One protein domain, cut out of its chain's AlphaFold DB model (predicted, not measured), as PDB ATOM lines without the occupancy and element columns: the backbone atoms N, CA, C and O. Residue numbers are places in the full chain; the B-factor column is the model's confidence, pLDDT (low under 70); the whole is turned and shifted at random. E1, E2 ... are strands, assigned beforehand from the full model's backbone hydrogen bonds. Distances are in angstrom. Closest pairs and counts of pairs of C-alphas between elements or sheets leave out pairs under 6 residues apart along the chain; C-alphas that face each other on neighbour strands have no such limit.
ATOM      1  N   TRP A  21     -17.668  23.363 -17.861       93.69
ATOM      2  CA  TRP A  21     -18.500  22.766 -16.814       93.69
ATOM      3  C   TRP A  21     -17.778  21.638 -16.070       93.69
ATOM      4  O   TRP A  21     -16.952  20.918 -16.650       93.69
ATOM      5  N   ALA A  22     -18.074  21.524 -14.777       91.69
ATOM      6  CA  ALA A  22     -17.773  20.331 -14.000       91.69
ATOM      7  C   ALA A  22     -18.639  19.161 -14.495       91.69
ATOM      8  O   ALA A  22     -19.638  19.352 -15.198       91.69
ATOM      9  N   ILE A  23     -18.256  17.939 -14.147       89.38
ATOM     10  CA  ILE A  23     -19.052  16.744 -14.396       89.38
ATOM     11  C   ILE A  23     -20.439  16.954 -13.763       89.38
ATOM     12  O   ILE A  23     -20.569  17.469 -12.657       89.38
ATOM     13  N   HIS A  24     -21.477  16.575 -14.509       89.81
ATOM     14  CA  HIS A  24     -22.899  16.756 -14.184       89.81
ATOM     15  C   HIS A  24     -23.437  18.190 -14.238       89.81
ATOM     16  O   HIS A  24     -24.646  18.355 -14.133       89.81
ATOM     17  N   GLN A  25     -22.604  19.203 -14.483       92.06
ATOM     18  CA  GLN A  25     -23.052  20.590 -14.574       92.06
ATOM     19  C   GLN A  25     -23.370  21.007 -16.022       92.06
ATOM     20  O   GLN A  25     -22.673  20.585 -16.953       92.06
ATOM     21  N   PRO A  26     -24.377  21.872 -16.246       93.69
ATOM     22  CA  PRO A  26     -25.364  22.375 -15.274       93.69
ATOM     23  C   PRO A  26     -26.417  21.310 -14.893       93.69
ATOM     24  O   PRO A  26     -26.859  20.566 -15.770       93.69
ATOM     25  N   ASP A  27     -26.863  21.259 -13.631       91.44
ATOM     26  CA  ASP A  27     -27.755  20.196 -13.115       91.44
ATOM     27  C   ASP A  27     -29.152  20.663 -12.651       91.44
ATOM     28  O   ASP A  27     -30.068  19.840 -12.549       91.44
ATOM     29  N   ARG A  28     -29.360  21.968 -12.412       92.50
ATOM     30  CA  ARG A  28     -30.639  22.541 -11.929       92.50
ATOM     31  C   ARG A  28     -31.195  23.647 -12.843       92.50
ATOM     32  O   ARG A  28     -31.266  24.811 -12.441       92.50
ATOM     33  N   PRO A  29     -31.622  23.338 -14.082       90.75
ATOM     34  CA  PRO A  29     -32.054  24.349 -15.055       90.75
ATOM     35  C   PRO A  29     -33.315  25.134 -14.645       90.75
ATOM     36  O   PRO A  29     -33.589  26.199 -15.200       90.75
ATOM     37  N   ASP A  30     -34.086  24.651 -13.676       92.00
ATOM     38  CA  ASP A  30     -35.257  25.321 -13.109       92.00
ATOM     39  C   ASP A  30     -34.895  26.412 -12.083       92.00
ATOM     40  O   ASP A  30     -35.623  27.402 -11.971       92.00
ATOM     41  N   ALA A  31     -33.748  26.295 -11.407       93.56
ATOM     42  CA  ALA A  31     -33.374  27.165 -10.285       93.56
ATOM     43  C   ALA A  31     -32.036  27.913 -10.465       93.56
ATOM     44  O   ALA A  31     -31.866  29.015  -9.937       93.56
ATOM     45  N   GLU A  32     -31.085  27.350 -11.207       95.31
ATOM     46  CA  GLU A  32     -29.697  27.807 -11.233       95.31
ATOM     47  C   GLU A  32     -29.314  28.424 -12.576       95.31
ATOM     48  O   GLU A  32     -28.955  27.756 -13.546       95.31
ATOM     49  N   HIS A  33     -29.424  29.750 -12.653       96.12
ATOM     50  CA  HIS A  33     -29.322  30.487 -13.918       96.12
ATOM     51  C   HIS A  33     -28.048  31.325 -14.044       96.12
ATOM     52  O   HIS A  33     -27.877  32.013 -15.057       96.12
ATOM     53  N   CYS A  34     -27.158  31.257 -13.057       96.06
ATOM     54  CA  CYS A  34     -25.868  31.939 -13.030       96.06
ATOM     55  C   CYS A  34     -24.721  30.927 -12.958       96.06
ATOM     56  O   CYS A  34     -24.933  29.761 -12.647       96.06
ATOM     57  N   THR A  35     -23.507  31.363 -13.293       95.00
ATOM     58  CA  THR A  35     -22.320  30.498 -13.306       95.00
ATOM     59  C   THR A  35     -21.369  30.897 -12.190       95.00
ATOM     60  O   THR A  35     -21.049  32.076 -12.034       95.00
ATOM     61  N   GLN A  36     -20.875  29.906 -11.459       92.75
ATOM     62  CA  GLN A  36     -19.771  30.031 -10.519       92.75
ATOM     63  C   GLN A  36     -18.531  29.346 -11.102       92.75
ATOM     64  O   GLN A  36     -18.618  28.245 -11.639       92.75
ATOM     65  N   LEU A  37     -17.369  29.988 -10.969       91.12
ATOM     66  CA  LEU A  37     -16.070  29.352 -11.184       91.12
ATOM     67  C   LEU A  37     -15.550  28.844  -9.837       91.12
ATOM     68  O   LEU A  37     -15.411  29.634  -8.900       91.12
ATOM     69  N   HIS A  38     -15.241  27.553  -9.744       85.00
ATOM     70  CA  HIS A  38     -14.544  27.011  -8.582       85.00
ATOM     71  C   HIS A  38     -13.043  27.252  -8.712       85.00
ATOM     72  O   HIS A  38     -12.444  26.872  -9.713       85.00
ATOM     73  N   GLN A  39     -12.448  27.911  -7.720       76.19
ATOM     74  CA  GLN A  39     -11.014  28.204  -7.710       76.19
ATOM     75  C   GLN A  39     -10.225  27.195  -6.871       76.19
ATOM     76  O   GLN A  39      -9.159  26.772  -7.296       76.19
ATOM     77  N   ASP A  40     -10.785  26.782  -5.731       67.00
ATOM     78  CA  ASP A  40     -10.165  25.848  -4.792       67.00
ATOM     79  C   ASP A  40     -11.181  24.763  -4.389       67.00
ATOM     80  O   ASP A  40     -12.370  25.083  -4.208       67.00
ATOM     81  N   PRO A  41     -10.746  23.508  -4.176       63.31
ATOM     82  CA  PRO A  41     -11.590  22.486  -3.591       63.31
ATOM     83  C   PRO A  41     -11.752  22.826  -2.108       63.31
ATOM     84  O   PRO A  41     -10.854  22.633  -1.287       63.31
ATOM     85  N   GLY A  42     -12.897  23.409  -1.756       56.66
ATOM     86  CA  GLY A  42     -13.234  23.675  -0.361       56.66
ATOM     87  C   GLY A  42     -13.321  22.364   0.436       56.66
ATOM     88  O   GLY A  42     -13.810  21.363  -0.099       56.66
ATOM     89  N   PRO A  43     -12.889  22.333   1.712       56.34
ATOM     90  CA  PRO A  43     -13.001  21.132   2.531       56.34
ATOM     91  C   PRO A  43     -14.462  20.661   2.596       56.34
ATOM     92  O   PRO A  43     -15.345  21.422   2.986       56.34
ATOM     93  N   GLY A  44     -14.712  19.408   2.207       59.62
ATOM     94  CA  GLY A  44     -16.048  18.798   2.219       59.62
ATOM     95  C   GLY A  44     -16.881  18.991   0.946       59.62
ATOM     96  O   GLY A  44     -18.030  18.550   0.914       59.62
ATOM     97  N   LEU A  45     -16.336  19.602  -0.111       62.06
ATOM     98  CA  LEU A  45     -17.048  19.777  -1.376       62.06
ATOM     99  C   LEU A  45     -16.738  18.622  -2.348       62.06
ATOM    100  O   LEU A  45     -15.786  18.676  -3.117       62.06
ATOM    101  N   VAL A  46     -17.557  17.566  -2.306       57.56
ATOM    102  CA  VAL A  46     -17.374  16.307  -3.071       57.56
ATOM    103  C   VAL A  46     -17.495  16.488  -4.595       57.56
ATOM    104  O   VAL A  46     -16.959  15.685  -5.351       57.56
ATOM    105  N   TYR A  47     -18.158  17.553  -5.052       62.66
ATOM    106  CA  TYR A  47     -18.432  17.809  -6.475       62.66
ATOM    107  C   TYR A  47     -17.677  19.015  -7.043       62.66
ATOM    108  O   TYR A  47     -17.977  19.473  -8.145       62.66
ATOM    109  N   VAL A  48     -16.717  19.561  -6.295       68.94
ATOM    110  CA  VAL A  48     -15.946  20.710  -6.762       68.94
ATOM    111  C   VAL A  48     -14.745  20.224  -7.548       68.94
ATOM    112  O   VAL A  48     -13.780  19.710  -6.992       68.94
ATOM    113  N   GLU A  49     -14.826  20.397  -8.862       80.94
ATOM    114  CA  GLU A  49     -13.670  20.275  -9.735       80.94
ATOM    115  C   GLU A  49     -12.974  21.625  -9.881       80.94
ATOM    116  O   GLU A  49     -13.574  22.627 -10.291       80.94
ATOM    117  N   ASP A  50     -11.677  21.625  -9.602       81.19
ATOM    118  CA  ASP A  50     -10.857  22.822  -9.670       81.19
ATOM    119  C   ASP A  50     -10.925  23.466 -11.054       81.19
ATOM    120  O   ASP A  50     -10.801  22.831 -12.115       81.19
ATOM    121  N   TRP A  51     -11.110  24.782 -11.044       86.06
ATOM    122  CA  TRP A  51     -11.178  25.622 -12.231       86.06
ATOM    123  C   TRP A  51     -12.341  25.283 -13.166       86.06
ATOM    124  O   TRP A  51     -12.313  25.720 -14.319       86.06
ATOM    125  N   LYS A  52     -13.322  24.474 -12.749       91.44
ATOM    126  CA  LYS A  52     -14.523  24.154 -13.529       91.44
ATOM    127  C   LYS A  52     -15.709  25.022 -13.118       91.44
ATOM    128  O   LYS A  52     -15.689  25.717 -12.101       91.44
ATOM    129  N   TRP A  53     -16.727  25.017 -13.970       93.38
ATOM    130  CA  TRP A  53     -17.932  25.814 -13.791       93.38
ATOM    131  C   TRP A  53     -19.051  25.001 -13.151       93.38
ATOM    132  O   TRP A  53     -19.260  23.842 -13.508       93.38
ATOM    133  N   ASN A  54     -19.792  25.666 -12.277       92.19
ATOM    134  CA  ASN A  54     -20.999  25.180 -11.625       92.19
ATOM    135  C   ASN A  54     -22.171  26.102 -11.990       92.19
ATOM    136  O   ASN A  54     -21.978  27.327 -12.052       92.19
ATOM    137  N   SER A  55     -23.361  25.556 -12.265       93.81
ATOM    138  CA  SER A  55     -24.565  26.387 -12.240       93.81
ATOM    139  C   SER A  55     -24.898  26.724 -10.796       93.81
ATOM    140  O   SER A  55     -24.609  25.971  -9.879       93.81
ATOM    141  N   ILE A  56     -25.425  27.919 -10.565       93.69
ATOM    142  CA  ILE A  56     -25.838  28.325  -9.230       93.69
ATOM    143  C   ILE A  56     -27.017  29.292  -9.297       93.69
ATOM    144  O   ILE A  56     -27.219  29.994 -10.299       93.69
ATOM    145  N   SER A  57     -27.803  29.348  -8.220       95.06
ATOM    146  CA  SER A  57     -28.827  30.379  -8.058       95.06
ATOM    147  C   SER A  57     -28.186  31.760  -8.152       95.06
ATOM    148  O   SER A  57     -27.196  32.044  -7.473       95.06
ATOM    149  N   CYS A  58     -28.770  32.632  -8.973       94.12
ATOM    150  CA  CYS A  58     -28.276  33.992  -9.174       94.12
ATOM    151  C   CYS A  58     -28.337  34.856  -7.908       94.12
ATOM    152  O   CYS A  58     -27.574  35.811  -7.798       94.12
ATOM    153  N   ASP A  59     -29.201  34.507  -6.953       95.06
ATOM    154  CA  ASP A  59     -29.336  35.223  -5.680       95.06
ATOM    155  C   ASP A  59     -28.307  34.765  -4.634       95.06
ATOM    156  O   ASP A  59     -28.249  35.297  -3.519       95.06
ATOM    157  N   THR A  60     -27.471  33.779  -4.980       93.25
ATOM    158  CA  THR A  60     -26.390  33.326  -4.109       93.25
ATOM    159  C   THR A  60     -25.421  34.468  -3.845       93.25
ATOM    160  O   THR A  60     -24.811  35.029  -4.757       93.25
ATOM    161  N   ARG A  61     -25.233  34.797  -2.565       92.50
ATOM    162  CA  ARG A  61     -24.272  35.818  -2.147       92.50
ATOM    163  C   ARG A  61     -22.848  35.290  -2.294       92.50
ATOM    164  O   ARG A  61     -22.385  34.489  -1.486       92.50
ATOM    165  N   MET A  62     -22.159  35.778  -3.316       87.44
ATOM    166  CA  MET A  62     -20.777  35.419  -3.614       87.44
ATOM    167  C   MET A  62     -19.796  36.348  -2.896       87.44
ATOM    168  O   MET A  62     -19.969  37.563  -2.890       87.44
ATOM    169  N   LYS A  63     -18.734  35.776  -2.317       88.56
ATOM    170  CA  LYS A  63     -17.661  36.550  -1.664       88.56
ATOM    171  C   LYS A  63     -16.792  37.314  -2.673       88.56
ATOM    172  O   LYS A  63     -16.290  38.386  -2.354       88.56
TER     173      LYS A  63
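What this domain is: This is residues 21 to 63 of the 69 residues of the protein "C-type lectin domain-containing protein" of Ancylostoma duodenale (UniProt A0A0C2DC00). Little regular structure is present: a small two-stranded hairpin, E1 and E2, with a wide loop, residues 38 to 52, joining its strands and unnamed stretches before and after it. The printed part has 43 residues, with no named helix and two named strands, E1 then E2, antiparallel. The class is all strand, though the named elements hold only 8 of the 43 residues. The whole is compact, with a radius of gyration of the C-alphas of 10.1 A and spans of 26 by 24 by 16 A.

Where its parts are: Residues 21 to 33 hold no named element. E1, residues 34 to 37, begins at C-alpha 34 (-25.868, 31.939, -13.030) and is 10.3 A long. E2, residues 53 to 56, is 9.5 A long and ends at C-alpha 56 (-25.838, 28.325, -9.230).

How they stand to each other: E1 and E2 form a hairpin of antiparallel neighbour strands, with 142 degrees between their directions. The C-alphas of Thr 35 and Ser 55 face each other at 4.8 A. N 36 and O 54, 2.9 A apart, and N 56 and O 34, 2.8 A apart, are within hydrogen-bond range.

The domain as a whole: The C-alphas farthest apart, of Asp 30 and Pro 43, are 27.5 A apart. The printed part has no cut. The link from E1 to E2 is long, with 15 residues. The mean pLDDT of the printed part is 84.9, and residues 40 to 48 are under 70.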